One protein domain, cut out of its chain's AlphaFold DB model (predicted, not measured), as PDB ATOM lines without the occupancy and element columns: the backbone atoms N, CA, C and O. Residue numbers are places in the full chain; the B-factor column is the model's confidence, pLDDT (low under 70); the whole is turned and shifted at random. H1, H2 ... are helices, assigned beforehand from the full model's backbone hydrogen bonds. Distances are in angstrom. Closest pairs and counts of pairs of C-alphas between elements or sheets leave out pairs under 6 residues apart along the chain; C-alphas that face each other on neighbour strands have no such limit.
ATOM      1  N   ASP A 195     132.674  70.163  88.016       66.50
ATOM      2  CA  ASP A 195     131.554  70.506  88.903       66.50
ATOM      3  C   ASP A 195     131.918  70.497  90.387       66.50
ATOM      4  O   ASP A 195     131.545  71.400  91.139       66.50
ATOM      5  N   VAL A 196     132.715  69.515  90.822       72.88
ATOM      6  CA  VAL A 196     133.139  69.408  92.224       72.88
ATOM      7  C   VAL A 196     134.027  70.593  92.606       72.88
ATOM      8  O   VAL A 196     133.850  71.171  93.678       72.88
ATOM      9  N   SER A 197     134.964  70.984  91.736       78.69
ATOM     10  CA  SER A 197     135.804  72.165  91.972       78.69
ATOM     11  C   SER A 197     135.000  73.467  91.960       78.69
ATOM     12  O   SER A 197     135.204  74.304  92.839       78.69
ATOM     13  N   THR A 198     134.026  73.593  91.051       77.94
ATOM     14  CA  THR A 198     133.100  74.732  90.978       77.94
ATOM     15  C   THR A 198     132.293  74.867  92.260       77.94
ATOM     16  O   THR A 198     132.253  75.946  92.847       77.94
ATOM     17  N   ALA A 199     131.697  73.775  92.743       77.81
ATOM     18  CA  ALA A 199     130.924  73.782  93.977       77.81
ATOM     19  C   ALA A 199     131.783  74.219  95.171       77.81
ATOM     20  O   ALA A 199     131.395  75.111  95.922       77.81
ATOM     21  N   ILE A 200     132.982  73.645  95.319       81.50
ATOM     22  CA  ILE A 200     133.902  73.986  96.411       81.50
ATOM     23  C   ILE A 200     134.324  75.465  96.339       81.50
ATOM     24  O   ILE A 200     134.286  76.157  97.358       81.50
ATOM     25  N   LEU A 201     134.676  75.967  95.149       87.94
ATOM     26  CA  LEU A 201     135.047  77.368  94.939       87.94
ATOM     27  C   LEU A 201     133.894  78.313  95.283       87.94
ATOM     28  O   LEU A 201     134.092  79.281  96.013       87.94
ATOM     29  N   MET A 202     132.691  78.024  94.782       83.69
ATOM     30  CA  MET A 202     131.513  78.871  94.968       83.69
ATOM     31  C   MET A 202     131.058  78.916  96.424       83.69
ATOM     32  O   MET A 202     130.736  79.992  96.925       83.69
ATOM     33  N   ILE A 203     131.083  77.785  97.134       82.06
ATOM     34  CA  ILE A 203     130.778  77.762  98.569       82.06
ATOM     35  C   ILE A 203     131.788  78.634  99.314       82.06
ATOM     36  O   ILE A 203     131.383  79.499 100.090       82.06
ATOM     37  N   LYS A 204     133.091  78.476  99.038       87.38
ATOM     38  CA  LYS A 204     134.123  79.295  99.686       87.38
ATOM     39  C   LYS A 204     133.943  80.784  99.406       87.38
ATOM     40  O   LYS A 204     134.068  81.613 100.306       87.38
ATOM     41  N   PHE A 205     133.620  81.113  98.165       88.12
ATOM     42  CA  PHE A 205     133.354  82.470  97.729       88.12
ATOM     43  C   PHE A 205     132.163  83.091  98.471       88.12
ATOM     44  O   PHE A 205     132.266  84.221  98.954       88.12
ATOM     45  N   TYR A 206     131.071  82.347  98.658       83.31
ATOM     46  CA  TYR A 206     129.935  82.813  99.454       83.31
ATOM     47  C   TYR A 206     130.242  82.922 100.949       83.31
ATOM     48  O   TYR A 206     129.791  83.883 101.571       83.31
ATOM     49  N   GLU A 207     131.053  82.022 101.518       84.19
ATOM     50  CA  GLU A 207     131.541  82.168 102.901       84.19
ATOM     51  C   GLU A 207     132.295  83.493 103.084       84.19
ATOM     52  O   GLU A 207     132.074  84.206 104.062       84.19
ATOM     53  N   LEU A 208     133.161  83.860 102.131       87.88
ATOM     54  CA  LEU A 208     133.908  85.118 102.191       87.88
ATOM     55  C   LEU A 208     132.990  86.333 102.047       87.88
ATOM     56  O   LEU A 208     133.109  87.272 102.834       87.88
ATOM     57  N   LEU A 209     132.039  86.306 101.108       84.44
ATOM     58  CA  LEU A 209     131.059  87.383 100.938       84.44
ATOM     59  C   LEU A 209     130.139  87.563 102.154       84.44
ATOM     60  O   LEU A 209     129.743  88.691 102.445       84.44
ATOM     61  N   GLY A 210     129.805  86.473 102.847       80.50
ATOM     62  CA  GLY A 210     128.999  86.475 104.070       80.50
ATOM     63  C   GLY A 210     129.787  86.770 105.350       80.50
ATOM     64  O   GLY A 210     129.177  86.963 106.401       80.50
ATOM     65  N   SER A 211     131.121  86.813 105.286       81.88
ATOM     66  CA  SER A 211     131.977  87.092 106.444       81.88
ATOM     67  C   SER A 211     131.801  88.523 106.958       81.88
ATOM     68  O   SER A 211     131.416  89.415 106.207       81.88
ATOM     69  N   GLU A 212     132.166  88.791 108.217       80.94
ATOM     70  CA  GLU A 212     132.094  90.143 108.803       80.94
ATOM     71  C   GLU A 212     132.843  91.201 107.977       80.94
ATOM     72  O   GLU A 212     132.410  92.352 107.892       80.94
ATOM     73  N   SER A 213     133.941  90.790 107.333       79.56
ATOM     74  CA  SER A 213     134.775  91.661 106.505       79.56
ATOM     75  C   SER A 213     134.089  92.132 105.218       79.56
ATOM     76  O   SER A 213     134.467  93.183 104.706       79.56
ATOM     77  N   ARG A 214     133.080  91.388 104.724       78.19
ATOM     78  CA  ARG A 214     132.316  91.648 103.486       78.19
ATOM     79  C   ARG A 214     133.188  92.242 102.366       78.19
ATOM     80  O   ARG A 214     132.958  93.380 101.949       78.19
ATOM     81  N   PRO A 215     134.210  91.501 101.900       86.31
ATOM     82  CA  PRO A 215     135.150  92.003 100.913       86.31
ATOM     83  C   PRO A 215     134.455  92.265  99.570       86.31
ATOM     84  O   PRO A 215     133.376  91.738  99.283       86.31
ATOM     85  N   ALA A 216     135.098  93.073  98.725       88.81
ATOM     86  CA  ALA A 216     134.652  93.276  97.348       88.81
ATOM     87  C   ALA A 216     134.600  91.939  96.587       88.81
ATOM     88  O   ALA A 216     135.372  91.021  96.877       88.81
ATOM     89  N   VAL A 217     133.725  91.837  95.583       88.62
ATOM     90  CA  VAL A 217     133.506  90.599  94.807       88.62
ATOM     91  C   VAL A 217     134.815  90.072  94.210       88.62
ATOM     92  O   VAL A 217     135.112  88.885  94.317       88.62
ATOM     93  N   SER A 218     135.631  90.958  93.640       90.00
ATOM     94  CA  SER A 218     136.936  90.615  93.062       90.00
ATOM     95  C   SER A 218     137.928  90.071  94.097       90.00
ATOM     96  O   SER A 218     138.677  89.138  93.810       90.00
ATOM     97  N   VAL A 219     137.904  90.612  95.318       92.00
ATOM     98  CA  VAL A 219     138.746  90.156  96.433       92.00
ATOM     99  C   VAL A 219     138.286  88.780  96.908       92.00
ATOM    100  O   VAL A 219     139.107  87.869  96.976       92.00
ATOM    101  N   ALA A 220     136.982  88.601  97.140       91.25
ATOM    102  CA  ALA A 220     136.407  87.315  97.535       91.25
ATOM    103  C   ALA A 220     136.707  86.215  96.505       91.25
ATOM    104  O   ALA A 220     137.071  85.096  96.873       91.25
ATOM    105  N   LEU A 221     136.591  86.529  95.208       92.50
ATOM    106  CA  LEU A 221     136.900  85.582  94.140       92.50
ATOM    107  C   LEU A 221     138.380  85.201  94.157       92.50
ATOM    108  O   LEU A 221     138.707  84.016  94.201       92.50
ATOM    109  N   ARG A 222     139.272  86.197  94.173       94.62
ATOM    110  CA  ARG A 222     140.718  85.964  94.181       94.62
ATOM    111  C   ARG A 222     141.141  85.121  95.380       94.62
ATOM    112  O   ARG A 222     141.945  84.205  95.236       94.62
ATOM    113  N   GLU A 223     140.620  85.426  96.562       95.56
ATOM    114  CA  GLU A 223     140.909  84.659  97.774       95.56
ATOM    115  C   GLU A 223     140.395  83.222  97.680       95.56
ATOM    116  O   GLU A 223     141.109  82.299  98.066       95.56
ATOM    117  N   SER A 224     139.217  83.012  97.089       94.69
ATOM    118  CA  SER A 224     138.667  81.671  96.854       94.69
ATOM    119  C   SER A 224     139.504  80.864  95.861       94.69
ATOM    120  O   SER A 224     139.767  79.689  96.101       94.69
ATOM    121  N   GLN A 225     139.975  81.493  94.778       94.75
ATOM    122  CA  GLN A 225     140.847  80.863  93.780       94.75
ATOM    123  C   GLN A 225     142.196  80.456  94.382       94.75
ATOM    124  O   GLN A 225     142.644  79.326  94.194       94.75
ATOM    125  N   LEU A 226     142.834  81.357  95.138       96.88
ATOM    126  CA  LEU A 226     144.101  81.068  95.815       96.88
ATOM    127  C   LEU A 226     143.938  79.969  96.865       96.88
ATOM    128  O   LEU A 226     144.767  79.065  96.939       96.88
ATOM    129  N   TRP A 227     142.855  80.028  97.641       97.44
ATOM    130  CA  TRP A 227     142.535  78.999  98.618       97.44
ATOM    131  C   TRP A 227     142.347  77.635  97.952       97.44
ATOM    132  O   TRP A 227     142.944  76.669  98.415       97.44
ATOM    133  N   LEU A 228     141.583  77.555  96.855       94.88
ATOM    134  CA  LEU A 228     141.341  76.292  96.156       94.88
ATOM    135  C   LEU A 228     142.625  75.721  95.541       94.88
ATOM    136  O   LEU A 228     142.874  74.523  95.661       94.88
ATOM    137  N   ARG A 229     143.460  76.576  94.938       95.19
ATOM    138  CA  ARG A 229     144.764  76.194  94.376       95.19
ATOM    139  C   ARG A 229     145.659  75.522  95.417       95.19
ATOM    140  O   ARG A 229     146.305  74.519  95.120       95.19
ATOM    141  N   ASP A 230     145.701  76.082  96.624       95.75
ATOM    142  CA  ASP A 230     146.600  75.628  97.689       95.75
ATOM    143  C   ASP A 230     145.952  74.562  98.599       95.75
ATOM    144  O   ASP A 230     146.591  74.063  99.533       95.75
ATOM    145  N   LEU A 231     144.699  74.179  98.329       94.94
ATOM    146  CA  LEU A 231     143.906  73.302  99.182       94.94
ATOM    147  C   LEU A 231     144.441  71.867  99.177       94.94
ATOM    148  O   LEU A 231     144.365  71.159  98.172       94.94
ATOM    149  N   SER A 232     144.934  71.413 100.329       94.25
ATOM    150  CA  SER A 232     145.280  70.007 100.547       94.25
ATOM    151  C   SER A 232     144.028  69.168 100.830       94.25
ATOM    152  O   SER A 232     143.032  69.676 101.347       94.25
ATOM    153  N   VAL A 233     144.067  67.859 100.567       91.00
ATOM    154  CA  VAL A 233     142.978  66.936 100.942       91.00
ATOM    155  C   VAL A 233     142.700  66.981 102.446       91.00
ATOM    156  O   VAL A 233     141.544  66.955 102.867       91.00
ATOM    157  N   GLY A 234     143.743  67.070 103.272       92.00
ATOM    158  CA  GLY A 234     143.608  67.180 104.720       92.00
ATOM    159  C   GLY A 234     142.839  68.435 105.130       92.00
ATOM    160  O   GLY A 234     141.948  68.357 105.977       92.00
ATOM    161  N   ASP A 235     143.142  69.575 104.513       95.00
ATOM    162  CA  ASP A 235     142.475  70.842 104.817       95.00
ATOM    163  C   ASP A 235     141.079  70.930 104.197       95.00
ATOM    164  O   ASP A 235     140.168  71.434 104.852       95.00
ATOM    165  N   LEU A 236     140.865  70.339 103.016       91.19
ATOM    166  CA  LEU A 236     139.540  70.159 102.421       91.19
ATOM    167  C   LEU A 236     138.623  69.395 103.379       91.19
ATOM    168  O   LEU A 236     137.523  69.849 103.673       91.19
ATOM    169  N   LEU A 237     139.071  68.257 103.914       91.56
ATOM    170  CA  LEU A 237     138.257  67.442 104.820       91.56
ATOM    171  C   LEU A 237     137.935  68.171 106.134       91.56
ATOM    172  O   LEU A 237     136.817  68.035 106.640       91.56
ATOM    173  N   LYS A 238     138.881  68.954 106.672       93.94
ATOM    174  CA  LYS A 238     138.644  69.808 107.849       93.94
ATOM    175  C   LYS A 238     137.620  70.899 107.543       93.94
ATOM    176  O   LYS A 238     136.680  71.073 108.312       93.94
ATOM    177  N   TRP A 239     137.784  71.599 106.420       94.06
ATOM    178  CA  TRP A 239     136.868  72.654 105.993       94.06
ATOM    179  C   TRP A 239     135.459  72.108 105.746       94.06
ATOM    180  O   TRP A 239     134.507  72.643 106.299       94.06
ATOM    181  N   VAL A 240     135.314  70.982 105.036       88.38
ATOM    182  CA  VAL A 240     134.012  70.328 104.804       88.38
ATOM    183  C   VAL A 240     133.323  69.965 106.119       88.38
ATOM    184  O   VAL A 240     132.115  70.143 106.256       88.38
ATOM    185  N   ALA A 241     134.067  69.451 107.103       89.62
ATOM    186  CA  ALA A 241     133.495  69.135 108.409       89.62
ATOM    187  C   ALA A 241     132.974  70.396 109.125       89.62
ATOM    188  O   ALA A 241     131.876  70.363 109.689       89.62
ATOM    189  N   ALA A 242     133.735  71.492 109.054       89.56
ATOM    190  CA  ALA A 242     133.446  72.755 109.729       89.56
ATOM    191  C   ALA A 242     132.432  73.658 109.003       89.56
ATOM    192  O   ALA A 242     131.813  74.485 109.658       89.56
ATOM    193  N   SER A 243     132.254  73.518 107.686       81.19
ATOM    194  CA  SER A 243     131.409  74.424 106.900       81.19
ATOM    195  C   SER A 243     129.948  74.333 107.335       81.19
ATOM    196  O   SER A 243     129.376  73.245 107.414       81.19
ATOM    197  N   GLU A 244     129.336  75.476 107.615       79.75
ATOM    198  CA  GLU A 244     127.925  75.558 108.001       79.75
ATOM    199  C   GLU A 244     127.002  75.493 106.784       79.75
ATOM    200  O   GLU A 244     125.886  75.006 106.905       79.75
ATOM    201  N   LEU A 245     127.506  75.888 105.607       71.00
ATOM    202  CA  LEU A 245     126.756  75.947 104.350       71.00
ATOM    203  C   LEU A 245     126.459  74.563 103.748       71.00
ATOM    204  O   LEU A 245     125.536  74.405 102.948       71.00
ATOM    205  N   LEU A 246     127.236  73.543 104.114       70.25
ATOM    206  CA  LEU A 246     127.085  72.187 103.589       70.25
ATOM    207  C   LEU A 246     126.109  71.356 104.428       70.25
ATOM    208  O   LEU A 246     126.273  71.205 105.639       70.25
ATOM    209  N   SER A 247     125.148  70.709 103.765       72.94
ATOM    210  CA  SER A 247     124.299  69.699 104.405       72.94
ATOM    211  C   SER A 247     125.115  68.469 104.829       72.94
ATOM    212  O   SER A 247     126.139  68.139 104.222       72.94
ATOM    213  N   SER A 248     124.642  67.732 105.837       75.50
ATOM    214  CA  SER A 248     125.305  66.507 106.312       75.50
ATOM    215  C   SER A 248     125.521  65.474 105.198       75.50
ATOM    216  O   SER A 248     126.579  64.850 105.143       75.50
ATOM    217  N   ALA A 249     124.566  65.344 104.271       68.56
ATOM    218  CA  ALA A 249     124.673  64.438 103.127       68.56
ATOM    219  C   ALA A 249     125.778  64.871 102.143       68.56
ATOM    220  O   ALA A 249     126.551  64.036 101.669       68.56
ATOM    221  N   HIS A 250     125.910  66.174 101.867       68.94
ATOM    222  CA  HIS A 250     126.969  66.698 100.995       68.94
ATOM    223  C   HIS A 250     128.349  66.588 101.640       68.94
ATOM    224  O   HIS A 250     129.311  66.199 100.973       68.94
ATOM    225  N   LYS A 251     128.438  66.842 102.952       77.50
ATOM    226  CA  LYS A 251     129.665  66.599 103.717       77.50
ATOM    227  C   LYS A 251     130.112  65.151 103.571       77.50
ATOM    228  O   LYS A 251     131.281  64.903 103.289       77.50
ATOM    229  N   GLU A 252     129.190  64.202 103.708       76.56
ATOM    230  CA  GLU A 252     129.495  62.781 103.576       76.56
ATOM    231  C   GLU A 252     129.936  62.401 102.153       76.56
ATOM    232  O   GLU A 252     130.962  61.731 102.007       76.56
ATOM    233  N   LYS A 253     129.243  62.873 101.103       74.38
ATOM    234  CA  LYS A 253     129.636  62.638  99.698       74.38
ATOM    235  C   LYS A 253     131.076  63.098  99.427       74.38
ATOM    236  O   LYS A 253     131.897  62.307  98.957       74.38
ATOM    237  N   ILE A 254     131.407  64.346  99.775       75.19
ATOM    238  CA  ILE A 254     132.750  64.909  99.553       75.19
ATOM    239  C   ILE A 254     133.786  64.150 100.390       75.19
ATOM    240  O   ILE A 254     134.833  63.748  99.884       75.19
ATOM    241  N   GLN A 255     133.491  63.884 101.663       81.62
ATOM    242  CA  GLN A 255     134.407  63.146 102.527       81.62
ATOM    243  C   GLN A 255     134.684  61.730 102.008       81.62
ATOM    244  O   GLN A 255     135.832  61.293 102.031       81.62
ATOM    245  N   ASN A 256     133.670  61.016 101.523       78.06
ATOM    246  CA  ASN A 256     133.833  59.666 100.986       78.06
ATOM    247  C   ASN A 256     134.672  59.654  99.702       78.06
ATOM    248  O   ASN A 256     135.502  58.756  99.545       78.06
ATOM    249  N   ARG A 257     134.519  60.673  98.842       77.69
ATOM    250  CA  ARG A 257     135.321  60.849  97.621       77.69
ATOM    251  C   ARG A 257     136.811  61.023  97.923       77.69
ATOM    252  O   ARG A 257     137.638  60.427  97.244       77.69
ATOM    253  N   TYR A 258     137.155  61.793  98.956       77.38
ATOM    254  CA  TYR A 258     138.550  62.158  99.243       77.38
ATOM    255  C   TYR A 258     139.239  61.309 100.319       77.38
ATOM    256  O   TYR A 258     140.467  61.239 100.344       77.38
ATOM    257  N   ARG A 259     138.491  60.610 101.186       74.31
ATOM    258  CA  ARG A 259     139.069  59.691 102.191       74.31
ATOM    259  C   ARG A 259     139.659  58.421 101.578       74.31
ATOM    260  O   ARG A 259     140.522  57.801 102.195       74.31
ATOM    261  N   ARG A 260     139.178  57.998 100.406       66.31
ATOM    262  CA  ARG A 260     139.612  56.763  99.742       66.31
ATOM    263  C   ARG A 260     140.523  57.109  98.567       66.31
ATOM    264  O   ARG A 260     140.042  57.453  97.500       66.31
ATOM    265  N   GLY A 261     141.836  56.992  98.765       66.75
ATOM    266  CA  GLY A 261     142.804  56.988  97.659       66.75
ATOM    267  C   GLY A 261     143.741  58.193  97.562       66.75
ATOM    268  O   GLY A 261     144.697  58.120  96.797       66.75
ATOM    269  N   PHE A 262     143.553  59.247  98.362       78.38
ATOM    270  CA  PHE A 262     144.437  60.418  98.344       78.38
ATOM    271  C   PHE A 262     145.229  60.581  99.644       78.38
ATOM    272  O   PHE A 262     144.728  60.327 100.741       78.38
ATOM    273  N   LYS A 263     146.487  61.023  99.522       84.62
ATOM    274  CA  LYS A 263     147.300  61.436 100.674       84.62
ATOM    275  C   LYS A 263     146.774  62.760 101.230       84.62
ATOM    276  O   LYS A 263     146.241  63.570 100.479       84.62
ATOM    277  N   GLN A 264     146.944  63.003 102.530       86.06
ATOM    278  CA  GLN A 264     146.419  64.218 103.172       86.06
ATOM    279  C   GLN A 264     147.071  65.509 102.659       86.06
ATOM    280  O   GLN A 264     146.422  66.547 102.638       86.06
ATOM    281  N   ASP A 265     148.329  65.448 102.239       90.00
ATOM    282  CA  ASP A 265     149.100  66.564 101.690       90.00
ATOM    283  C   ASP A 265     148.890  66.764 100.179       90.00
ATOM    284  O   ASP A 265     149.383  67.738  99.615       90.00
ATOM    285  N   TYR A 266     148.149  65.873  99.514       88.38
ATOM    286  CA  TYR A 266     147.851  66.000  98.091       88.38
ATOM    287  C   TYR A 266     146.965  67.222  97.824       88.38
ATOM    288  O   TYR A 266     145.978  67.429  98.528       88.38
ATOM    289  N   GLN A 267     147.294  67.998  96.791       91.69
ATOM    290  CA  GLN A 267     146.539  69.178  96.359       91.69
ATOM    291  C   GLN A 267     145.790  68.872  95.052       91.69
ATOM    292  O   GLN A 267     146.364  69.023  93.973       91.69
ATOM    293  N   PRO A 268     144.518  68.428  95.108       86.06
ATOM    294  CA  PRO A 268     143.784  67.972  93.926       86.06
ATOM    295  C   PRO A 268     143.487  69.083  92.914       86.06
ATOM    296  O   PRO A 268     143.253  68.783  91.749       86.06
ATOM    297  N   TYR A 269     143.504  70.349  93.343       88.94
ATOM    298  CA  TYR A 269     143.058  71.492  92.544       88.94
ATOM    299  C   TYR A 269     144.160  72.515  92.249       88.94
ATOM    300  O   TYR A 269     143.878  73.667  91.929       88.94
ATOM    301  N   GLN A 270     145.428  72.101  92.334       90.19
ATOM    302  CA  GLN A 270     146.567  72.990  92.085       90.19
ATOM    303  C   GLN A 270     146.583  73.531  90.645       90.19
ATOM    304  O   GLN A 270     146.964  74.682  90.416       90.19
ATOM    305  N   SER A 271     146.138  72.722  89.678       87.06
ATOM    306  CA  SER A 271     146.087  73.113  88.267       87.06
ATOM    307  C   SER A 271     145.137  74.304  88.041       87.06
ATOM    308  O   SER A 271     144.007  74.283  88.538       87.06
ATOM    309  N   PRO A 272     145.535  75.315  87.240       85.00
ATOM    310  CA  PRO A 272     144.681  76.446  86.869       85.00
ATOM    311  C   PRO A 272     143.335  76.058  86.256       85.00
ATOM    312  O   PRO A 272     142.384  76.828  86.362       85.00
ATOM    313  N   MET A 273     143.222  74.863  85.667       81.06
ATOM    314  CA  MET A 273     141.984  74.380  85.046       81.06
ATOM    315  C   MET A 273     140.768  74.399  85.987       81.06
ATOM    316  O   MET A 273     139.643  74.497  85.512       81.06
ATOM    317  N   TYR A 274     140.992  74.328  87.304       80.81
ATOM    318  CA  TYR A 274     139.932  74.240  88.314       80.81
ATOM    319  C   TYR A 274     139.456  75.590  88.860       80.81
ATOM    320  O   TYR A 274     138.407  75.654  89.494       80.81
ATOM    321  N   TRP A 275     140.225  76.667  88.677       87.25
ATOM    322  CA  TRP A 275     139.952  77.945  89.354       87.25
ATOM    323  C   TRP A 275     140.217  79.184  88.500       87.25
ATOM    324  O   TRP A 275     139.541  80.193  88.691       87.25
ATOM    325  N   ALA A 276     141.133  79.128  87.533       86.44
ATOM    326  CA  ALA A 276     141.441  80.250  86.646       86.44
ATOM    327  C   ALA A 276     140.307  80.713  85.706       86.44
ATOM    328  O   ALA A 276     140.319  81.895  85.370       86.44
ATOM    329  N   PRO A 277     139.332  79.876  85.285       82.38
ATOM    330  CA  PRO A 277     138.273  80.358  84.394       82.38
ATOM    331  C   PRO A 277     137.332  81.364  85.051       82.38
ATOM    332  O   PRO A 277     136.684  82.127  84.339       82.38
TER     333      PRO A 277
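Overview. This is residues 195 to 277 of the 283 residues of the protein "CHAT domain-containing protein" of filamentous cyanobacterium Phorm 6 (UniProt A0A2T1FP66). Two pairs of helices follow one another along the longest axis: H1 and H2 cross near their middles, and H3 and H4 form a hairpin. After H4, the stretch of residues 260 to 277, with no named element, folds back from the hairpin toward the first pair. The printed part has 83 residues with four named helices, in the order H1, H2, H3, H4, and no named strand; its class is all helix. It is compact, with a radius of gyration of the C-alphas of 12.6 A, and its C-alphas span 37 by 28 by 20 A.

Arrangement. H1, residues 195 to 210, touches H2, residues 217 to 230; their closest C-alphas, those of Phe 205 and Ser 224, are 5.4 A apart. They run opposite ways at a steep tilt of 49 degrees. H3, residues 233 to 242, and H4, residues 248 to 259, form a helical hairpin. They touch, and their closest C-alphas, those of Val 240 and Lys 251, are 5.8 A apart. They run opposite ways at a shallow tilt of 13 degrees. H1 is apart from H3 and from H4, and H2 is apart from both too. In H1, H2, H3 and H4 every O i to N i+4 pair is within hydrogen-bond range.

Along the chain. H1 begins at C-alpha 195, at (131.554, 70.506, 88.903), and measures 22.2 A from first to last C-alpha. H2, 20.1 A long, begins at C-alpha 217, at (133.506, 90.599, 94.807). H3 measures 14.2 A. H4 measures 15.9 A and ends at C-alpha 259, at (139.069, 59.691, 102.191).

Size, cuts and confidence. The two C-alphas farthest apart, those of Ala 216 and Gly 261, are 37.2 A apart. The printed part has no cut. The links H2 to H3 and H3 to H4 are tight, and H1 to H2 is short. The mean pLDDT of the printed part is 84.4; residues 195, 249 to 250 and 260 to 261 are under 70.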